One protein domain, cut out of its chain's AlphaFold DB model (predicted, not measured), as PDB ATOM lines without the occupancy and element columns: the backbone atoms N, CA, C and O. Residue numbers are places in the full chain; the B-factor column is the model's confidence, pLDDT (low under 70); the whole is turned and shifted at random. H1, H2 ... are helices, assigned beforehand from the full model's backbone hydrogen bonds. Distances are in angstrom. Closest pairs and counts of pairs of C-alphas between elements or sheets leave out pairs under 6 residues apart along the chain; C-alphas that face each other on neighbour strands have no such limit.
ATOM      1  N   ILE A 109     187.693 202.843 237.617       79.88
ATOM      2  CA  ILE A 109     187.200 202.320 238.900       79.88
ATOM      3  C   ILE A 109     188.378 201.860 239.758       79.88
ATOM      4  O   ILE A 109     188.548 202.364 240.862       79.88
ATOM      5  N   LYS A 110     189.270 201.032 239.206       81.94
ATOM      6  CA  LYS A 110     190.446 200.521 239.923       81.94
ATOM      7  C   LYS A 110     191.358 201.633 240.438       81.94
ATOM      8  O   LYS A 110     191.935 201.525 241.518       81.94
ATOM      9  N   GLN A 111     191.518 202.717 239.672       83.94
ATOM     10  CA  GLN A 111     192.265 203.875 240.164       83.94
ATOM     11  C   GLN A 111     191.510 204.604 241.268       83.94
ATOM     12  O   GLN A 111     192.135 204.971 242.258       83.94
ATOM     13  N   ALA A 112     190.202 204.817 241.118       78.06
ATOM     14  CA  ALA A 112     189.391 205.438 242.157       78.06
ATOM     15  C   ALA A 112     189.449 204.623 243.461       78.06
ATOM     16  O   ALA A 112     189.753 205.195 244.502       78.06
ATOM     17  N   GLU A 113     189.282 203.302 243.400       77.38
ATOM     18  CA  GLU A 113     189.427 202.395 244.546       77.38
ATOM     19  C   GLU A 113     190.799 202.506 245.204       77.38
ATOM     20  O   GLU A 113     190.886 202.590 246.421       77.38
ATOM     21  N   TYR A 114     191.874 202.568 244.413       78.38
ATOM     22  CA  TYR A 114     193.212 202.773 244.959       78.38
ATOM     23  C   TYR A 114     193.359 204.138 245.640       78.38
ATOM     24  O   TYR A 114     194.040 204.246 246.649       78.38
ATOM     25  N   TYR A 115     192.744 205.197 245.110       75.44
ATOM     26  CA  TYR A 115     192.803 206.516 245.747       75.44
ATOM     27  C   TYR A 115     192.028 206.567 247.064       75.44
ATOM     28  O   TYR A 115     192.474 207.222 248.007       75.44
ATOM     29  N   PHE A 116     190.905 205.852 247.116       71.12
ATOM     30  CA  PHE A 116     190.071 205.683 248.303       71.12
ATOM     31  C   PHE A 116     190.489 204.502 249.185       71.12
ATOM     32  O   PHE A 116     189.810 204.222 250.172       71.12
ATOM     33  N   SER A 117     191.590 203.818 248.869       72.19
ATOM     34  CA  SER A 117     192.101 202.752 249.719       72.19
ATOM     35  C   SER A 117     192.669 203.343 251.001       72.19
ATOM     36  O   SER A 117     193.182 204.464 251.021       72.19
ATOM     37  N   ASP A 118     192.595 202.571 252.079       67.25
ATOM     38  CA  ASP A 118     193.081 202.966 253.400       67.25
ATOM     39  C   ASP A 118     194.550 203.434 253.373       67.25
ATOM     40  O   ASP A 118     194.899 204.499 253.888       67.25
ATOM     41  N   GLU A 119     195.395 202.695 252.647       71.62
ATOM     42  CA  GLU A 119     196.821 202.988 252.473       71.62
ATOM     43  C   GLU A 119     197.064 204.331 251.768       71.62
ATOM     44  O   GLU A 119     197.958 205.093 252.144       71.62
ATOM     45  N   ASN A 120     196.263 204.660 250.747       71.00
ATOM     46  CA  ASN A 120     196.420 205.920 250.031       71.00
ATOM     47  C   ASN A 120     195.772 207.087 250.790       71.00
ATOM     48  O   ASN A 120     196.354 208.167 250.840       71.00
ATOM     49  N   LEU A 121     194.608 206.890 251.415       71.38
ATOM     50  CA  LEU A 121     193.900 207.930 252.173       71.38
ATOM     51  C   LEU A 121     194.640 208.356 253.445       71.38
ATOM     52  O   LEU A 121     194.614 209.538 253.799       71.38
ATOM     53  N   SER A 122     195.301 207.420 254.127       66.50
ATOM     54  CA  SER A 122     196.116 207.708 255.315       66.50
ATOM     55  C   SER A 122     197.374 208.513 254.970       66.50
ATOM     56  O   SER A 122     197.792 209.382 255.741       66.50
ATOM     57  N   THR A 123     197.937 208.284 253.782       71.88
ATOM     58  CA  THR A 123     199.176 208.927 253.325       71.88
ATOM     59  C   THR A 123     198.916 210.250 252.590       71.88
ATOM     60  O   THR A 123     199.675 211.217 252.728       71.88
ATOM     61  N   ASP A 124     197.836 210.328 251.813       76.69
ATOM     62  CA  ASP A 124     197.522 211.475 250.968       76.69
ATOM     63  C   ASP A 124     196.755 212.561 251.742       76.69
ATOM     64  O   ASP A 124     195.523 212.587 251.841       76.69
ATOM     65  N   LYS A 125     197.519 213.534 252.250       76.19
ATOM     66  CA  LYS A 125     197.000 214.727 252.940       76.19
ATOM     67  C   LYS A 125     196.021 215.541 252.086       76.19
ATOM     68  O   LYS A 125     195.207 216.270 252.654       76.19
ATOM     69  N   TYR A 126     196.091 215.448 250.755       76.88
ATOM     70  CA  TYR A 126     195.174 216.145 249.857       76.88
ATOM     71  C   TYR A 126     193.780 215.520 249.944       76.88
ATOM     72  O   TYR A 126     192.825 216.228 250.265       76.88
ATOM     73  N   MET A 127     193.669 214.197 249.775       76.25
ATOM     74  CA  MET A 127     192.404 213.458 249.928       76.25
ATOM     75  C   MET A 127     191.837 213.608 251.339       76.25
ATOM     76  O   MET A 127     190.673 213.978 251.512       76.25
ATOM     77  N   LEU A 128     192.687 213.414 252.351       74.56
ATOM     78  CA  LEU A 128     192.295 213.538 253.749       74.56
ATOM     79  C   LEU A 128     191.815 214.958 254.087       74.56
ATOM     80  O   LEU A 128     190.905 215.123 254.895       74.56
ATOM     81  N   GLY A 129     192.382 215.986 253.449       75.50
ATOM     82  CA  GLY A 129     191.951 217.375 253.591       75.50
ATOM     83  C   GLY A 129     190.527 217.616 253.083       75.50
ATOM     84  O   GLY A 129     189.745 218.260 253.779       75.50
ATOM     85  N   PHE A 130     190.158 217.075 251.916       72.31
ATOM     86  CA  PHE A 130     188.785 217.185 251.396       72.31
ATOM     87  C   PHE A 130     187.781 216.422 252.261       72.31
ATOM     88  O   PHE A 130     186.714 216.950 252.570       72.31
ATOM     89  N   ILE A 131     188.155 215.226 252.712       70.88
ATOM     90  CA  ILE A 131     187.309 214.378 253.555       70.88
ATOM     91  C   ILE A 131     187.125 214.996 254.947       70.88
ATOM     92  O   ILE A 131     186.008 215.062 255.437       70.88
ATOM     93  N   LYS A 132     188.183 215.518 255.582       68.44
ATOM     94  CA  LYS A 132     188.072 216.188 256.893       68.44
ATOM     95  C   LYS A 132     187.303 217.505 256.823       68.44
ATOM     96  O   LYS A 132     186.690 217.908 257.808       68.44
ATOM     97  N   LYS A 133     187.351 218.195 255.680       69.31
ATOM     98  CA  LYS A 133     186.658 219.474 255.476       69.31
ATOM     99  C   LYS A 133     185.157 219.290 255.227       69.31
ATOM    100  O   LYS A 133     184.391 220.199 255.537       69.31
ATOM    101  N   ASN A 134     184.737 218.124 254.735       64.88
ATOM    102  CA  ASN A 134     183.336 217.770 254.527       64.88
ATOM    103  C   ASN A 134     182.889 216.746 255.580       64.88
ATOM    104  O   ASN A 134     183.322 215.604 255.549       64.88
ATOM    105  N   LYS A 135     181.964 217.109 256.479       55.69
ATOM    106  CA  LYS A 135     181.428 216.182 257.508       55.69
ATOM    107  C   LYS A 135     180.840 214.880 256.941       55.69
ATOM    108  O   LYS A 135     180.743 213.894 257.658       55.69
ATOM    109  N   GLU A 136     180.466 214.882 255.669       56.84
ATOM    110  CA  GLU A 136     179.921 213.734 254.941       56.84
ATOM    111  C   GLU A 136     180.968 212.999 254.081       56.84
ATOM    112  O   GLU A 136     180.612 212.098 253.334       56.84
ATOM    113  N   GLY A 137     182.250 213.380 254.153       64.06
ATOM    114  CA  GLY A 137     183.340 212.696 253.448       64.06
ATOM    115  C   GLY A 137     183.320 212.839 251.922       64.06
ATOM    116  O   GLY A 137     183.937 212.041 251.221       64.06
ATOM    117  N   PHE A 138     182.626 213.847 251.382       61.59
ATOM    118  CA  PHE A 138     182.528 214.061 249.938       61.59
ATOM    119  C   PHE A 138     183.860 214.450 249.300       61.59
ATOM    120  O   PHE A 138     184.556 215.366 249.758       61.59
ATOM    121  N   VAL A 139     184.143 213.819 248.161       70.38
ATOM    122  CA  VAL A 139     185.232 214.202 247.265       70.38
ATOM    123  C   VAL A 139     184.647 214.565 245.897       70.38
ATOM    124  O   VAL A 139     184.020 213.721 245.257       70.38
ATOM    125  N   PRO A 140     184.863 215.800 245.407       72.44
ATOM    126  CA  PRO A 140     184.419 216.193 244.077       72.44
ATOM    127  C   PRO A 140     185.070 215.330 242.992       72.44
ATOM    128  O   PRO A 140     186.279 215.090 243.032       72.44
ATOM    129  N   ILE A 141     184.323 214.982 241.939       75.69
ATOM    130  CA  ILE A 141     184.883 214.304 240.749       75.69
ATOM    131  C   ILE A 141     186.043 215.117 240.157       75.69
ATOM    132  O   ILE A 141     187.001 214.554 239.633       75.69
ATOM    133  N   ALA A 142     186.015 216.445 240.315       76.62
ATOM    134  CA  ALA A 142     187.102 217.322 239.904       76.62
ATOM    135  C   ALA A 142     188.443 217.011 240.592       76.62
ATOM    136  O   ALA A 142     189.495 217.099 239.958       76.62
ATOM    137  N   VAL A 143     188.407 216.614 241.867       78.50
ATOM    138  CA  VAL A 143     189.591 216.190 242.626       78.50
ATOM    139  C   VAL A 143     190.104 214.866 242.069       78.50
ATOM    140  O   VAL A 143     191.288 214.761 241.751       78.50
ATOM    141  N   ILE A 144     189.199 213.908 241.842       77.62
ATOM    142  CA  ILE A 144     189.522 212.591 241.279       77.62
ATOM    143  C   ILE A 144     190.166 212.730 239.890       77.62
ATOM    144  O   ILE A 144     191.228 212.176 239.612       77.62
ATOM    145  N   ALA A 145     189.576 213.554 239.030       80.25
ATOM    146  CA  ALA A 145     190.084 213.861 237.697       80.25
ATOM    147  C   ALA A 145     191.402 214.656 237.709       80.25
ATOM    148  O   ALA A 145     192.114 214.694 236.706       80.25
ATOM    149  N   SER A 146     191.763 215.302 238.824       80.94
ATOM    150  CA  SER A 146     193.025 216.039 238.929       80.94
ATOM    151  C   SER A 146     194.228 215.132 239.209       80.94
ATOM    152  O   SER A 146     195.374 215.548 238.988       80.94
ATOM    153  N   PHE A 147     194.001 213.887 239.637       80.25
ATOM    154  CA  PHE A 147     195.073 212.966 239.989       80.25
ATOM    155  C   PHE A 147     195.944 212.555 238.802       80.25
ATOM    156  O   PHE A 147     195.478 212.354 237.683       80.25
ATOM    157  N   ARG A 148     197.241 212.347 239.072       81.94
ATOM    158  CA  ARG A 148     198.226 211.954 238.053       81.94
ATOM    159  C   ARG A 148     197.877 210.628 237.372       81.94
ATOM    160  O   ARG A 148     198.116 210.520 236.176       81.94
ATOM    161  N   LYS A 149     197.343 209.630 238.093       80.25
ATOM    162  CA  LYS A 149     196.958 208.344 237.482       80.25
ATOM    163  C   LYS A 149     195.617 208.445 236.749       80.25
ATOM    164  O   LYS A 149     195.500 207.883 235.668       80.25
ATOM    165  N   MET A 150     194.665 209.237 237.250       83.56
ATOM    166  CA  MET A 150     193.384 209.461 236.568       83.56
ATOM    167  C   MET A 150     193.573 210.213 235.242       83.56
ATOM    168  O   MET A 150     193.129 209.734 234.205       83.56
ATOM    169  N   LYS A 151     194.369 211.294 235.239       82.56
ATOM    170  CA  LYS A 151     194.732 212.073 234.035       82.56
ATOM    171  C   LYS A 151     195.430 211.266 232.939       82.56
ATOM    172  O   LYS A 151     195.448 211.705 231.790       82.56
ATOM    173  N   LYS A 152     196.066 210.144 233.296       82.38
ATOM    174  CA  LYS A 152     196.694 209.218 232.340       82.38
ATOM    175  C   LYS A 152     195.673 208.312 231.656       82.38
ATOM    176  O   LYS A 152     195.941 207.868 230.549       82.38
ATOM    177  N   LEU A 153     194.549 208.033 232.313       79.75
ATOM    178  CA  LEU A 153     193.478 207.200 231.773       79.75
ATOM    179  C   LEU A 153     192.481 208.029 230.973       79.75
ATOM    180  O   LEU A 153     192.151 207.684 229.847       79.75
ATOM    181  N   THR A 154     192.009 209.131 231.554       75.75
ATOM    182  CA  THR A 154     191.017 210.003 230.930       75.75
ATOM    183  C   THR A 154     191.119 211.426 231.476       75.75
ATOM    184  O   THR A 154     191.505 211.650 232.627       75.75
ATOM    185  N   ARG A 155     190.802 212.409 230.632       77.00
ATOM    186  CA  ARG A 155     190.700 213.829 231.014       77.00
ATOM    187  C   ARG A 155     189.250 214.305 231.061       77.00
ATOM    188  O   ARG A 155     188.992 215.432 231.475       77.00
ATOM    189  N   ASP A 156     188.322 213.445 230.660       79.19
ATOM    190  CA  ASP A 156     186.915 213.773 230.537       79.19
ATOM    191  C   ASP A 156     186.185 213.455 231.836       79.19
ATOM    192  O   ASP A 156     185.968 212.297 232.200       79.19
ATOM    193  N   TYR A 157     185.749 214.510 232.521       81.81
ATOM    194  CA  TYR A 157     184.944 214.403 233.737       81.81
ATOM    195  C   TYR A 157     183.663 213.596 233.507       81.81
ATOM    196  O   TYR A 157     183.264 212.837 234.384       81.81
ATOM    197  N   SER A 158     183.054 213.715 232.323       79.19
ATOM    198  CA  SER A 158     181.863 212.952 231.943       79.19
ATOM    199  C   SER A 158     182.139 211.452 231.877       79.19
ATOM    200  O   SER A 158     181.318 210.673 232.350       79.19
ATOM    201  N   LEU A 159     183.305 211.045 231.356       78.75
ATOM    202  CA  LEU A 159     183.678 209.632 231.292       78.75
ATOM    203  C   LEU A 159     183.951 209.082 232.694       78.75
ATOM    204  O   LEU A 159     183.489 208.001 233.032       78.75
ATOM    205  N   ILE A 160     184.635 209.851 233.543       79.00
ATOM    206  CA  ILE A 160     184.874 209.464 234.940       79.00
ATOM    207  C   ILE A 160     183.542 209.331 235.690       79.00
ATOM    208  O   ILE A 160     183.313 208.329 236.357       79.00
ATOM    209  N   ALA A 161     182.650 210.316 235.565       77.56
ATOM    210  CA  ALA A 161     181.353 210.311 236.233       77.56
ATOM    211  C   ALA A 161     180.475 209.135 235.786       77.56
ATOM    212  O   ALA A 161     179.896 208.455 236.629       77.56
ATOM    213  N   ALA A 162     180.410 208.871 234.479       75.19
ATOM    214  CA  ALA A 162     179.652 207.751 233.934       75.19
ATOM    215  C   ALA A 162     180.275 206.399 234.316       75.19
ATOM    216  O   ALA A 162     179.560 205.524 234.788       75.19
ATOM    217  N   ALA A 163     181.604 206.247 234.249       76.19
ATOM    218  CA  ALA A 163     182.284 205.026 234.684       76.19
ATOM    219  C   ALA A 163     182.040 204.717 236.168       76.19
ATOM    220  O   ALA A 163     181.763 203.572 236.518       76.19
ATOM    221  N   LEU A 164     182.118 205.728 237.039       74.69
ATOM    222  CA  LEU A 164     181.847 205.569 238.469       74.69
ATOM    223  C   LEU A 164     180.354 205.325 238.743       74.69
ATOM    224  O   LEU A 164     180.027 204.525 239.617       74.69
ATOM    225  N   GLY A 165     179.460 205.966 237.984       67.00
ATOM    226  CA  GLY A 165     178.007 205.830 238.121       67.00
ATOM    227  C   GLY A 165     177.438 204.504 237.603       67.00
ATOM    228  O   GLY A 165     176.473 204.002 238.171       67.00
ATOM    229  N   GLU A 166     178.039 203.921 236.568       62.19
ATOM    230  CA  GLU A 166     177.662 202.612 236.011       62.19
ATOM    231  C   GLU A 166     178.355 201.440 236.722       62.19
ATOM    232  O   GLU A 166     178.007 200.277 236.511       62.19
ATOM    233  N   SER A 167     179.363 201.714 237.556       54.88
ATOM    234  CA  SER A 167     180.077 200.667 238.278       54.88
ATOM    235  C   SER A 167     179.250 200.106 239.434       54.88
ATOM    236  O   SER A 167     178.970 200.790 240.417       54.88
ATOM    237  N   SER A 168     178.922 198.813 239.367       49.16
ATOM    238  CA  SER A 168     178.260 198.111 240.473       49.16
ATOM    239  C   SER A 168     179.103 198.065 241.751       49.16
ATOM    240  O   SER A 168     178.546 197.854 242.816       49.16
ATOM    241  N   PHE A 169     180.420 198.295 241.699       49.97
ATOM    242  CA  PHE A 169     181.291 198.202 242.877       49.97
ATOM    243  C   PHE A 169     181.083 199.357 243.876       49.97
ATOM    244  O   PHE A 169     181.030 199.126 245.080       49.97
ATOM    245  N   LEU A 170     180.837 200.583 243.395       46.50
ATOM    246  CA  LEU A 170     180.432 201.709 244.255       46.50
ATOM    247  C   LEU A 170     178.961 201.623 244.698       46.50
ATOM    248  O   LEU A 170     178.570 202.267 245.670       46.50
ATOM    249  N   VAL A 171     178.155 200.799 244.022       42.47
ATOM    250  CA  VAL A 171     176.765 200.489 244.397       42.47
ATOM    251  C   VAL A 171     176.696 199.343 245.425       42.47
ATOM    252  O   VAL A 171     175.757 199.298 246.219       42.47
ATOM    253  N   ASN A 172     177.702 198.459 245.479       35.09
ATOM    254  CA  ASN A 172     177.689 197.224 246.277       35.09
ATOM    255  C   ASN A 172     178.204 197.361 247.726       35.09
ATOM    256  O   ASN A 172     178.262 196.370 248.444       35.09
ATOM    257  N   TYR A 173     178.499 198.574 248.207       37.44
ATOM    258  CA  TYR A 173     178.598 198.846 249.655       37.44
ATOM    259  C   TYR A 173     177.231 199.172 250.287       37.44
ATOM    260  O   TYR A 173     177.148 199.766 251.363       37.44
ATOM    261  N   ARG A 174     176.139 198.773 249.621       33.34
ATOM    262  CA  ARG A 174     174.850 198.515 250.261       33.34
ATOM    263  C   ARG A 174     174.685 197.015 250.486       33.34
ATOM    264  O   ARG A 174     174.267 196.321 249.566       33.34
ATOM    265  N   LEU A 175     174.914 196.583 251.721       30.30
ATOM    266  CA  LEU A 175     174.121 195.567 252.421       30.30
ATOM    267  C   LEU A 175     174.156 195.895 253.914       30.30
ATOM    268  O   LEU A 175     175.272 196.053 254.453       30.30
TER     269      LEU A 175
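AT A GLANCE: This is residues 109 to 175 of the 175 residues of an uncharacterized protein of Juglans regia (UniProt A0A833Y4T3). Seven short helices make a small open frame with few contacts: H1 is one side of it, running from near H6 to near H2, and the link of residues 134 to 140 is the other side, returning from H3 to H4. H2 and H3 form a corner at one end, H4, H5 and H6 gather at the other end, and beyond H6 comes H7 with the chain's last residues, 172 to 175. The printed part has 67 residues with seven named helices, H1 to H7 in order, and no named strand. The class is all helix, with 46 of the 67 residues in helices. The whole is compact, with a radius of gyration of the C-alphas of 12.0 A, and spans 32 by 26 by 20 A.

IN THESE COORDINATES: H1 holds residues 109 to 115 and is 9.8 A long, beginning at C-alpha 109 at (187.200, 202.320, 238.900). H2 is residues 118 to 123, and H3 is residues 125 to 133, 11.7 A long, ending at C-alpha 133 at (186.658, 219.474, 255.476). H4 is residues 141 to 146 and H5 residues 150 to 153. H6, residues 157 to 166, is the longest helix by residues and measures 14.0 A. H7 is residues 168 to 171, ending at C-alpha 171 at (176.765, 200.489, 244.397).

HOW THE PARTS SIT: H1 touches no helix. It is close to H2 but not clearly touching, the closest C-alphas being those of Tyr 115 and Leu 121, 6.7 A apart, at a steep tilt of 46 degrees, the same way. It is likewise close to H6 but not clearly touching, with the C-alphas of Ile 109 and Leu 164 closest at 6.3 A, about perpendicular at 75 degrees. H1 and H7 are near each other. H2 and H3 only just touch, only at the corner, with 3 pairs of C-alphas within 8 A, closest Leu 121 and Leu 128 at 6.0 A, about perpendicular at 79 degrees. H4 and H6 touch, closest at the C-alphas of Ala 145 and Tyr 157, 6.5 A apart, at a steep tilt of 55 degrees, opposite ways. H5 is close to H4 but not clearly touching, the C-alphas of Ala 145 and Lys 151 being closest at 6.2 A. H3 and H6 are apart. In H1, H3, H4 and H6 every O i to N i+4 pair is within hydrogen-bond range; in H2 it is 1 of 2, and H5 and H7 are too short for such a pair.

THE WHOLE: The two C-alphas farthest apart are those of Lys 152 and Leu 175, at 33.2 A. The printed part has no cut and ends at residue 175, the chain's last residue. No link is long; the link H3 to H4, with 7 residues, is short and the others are tight. The mean pLDDT of the printed part is 70.2, and 20 residues are under 70: 118, 122, 132 to 138 and 165 to 175.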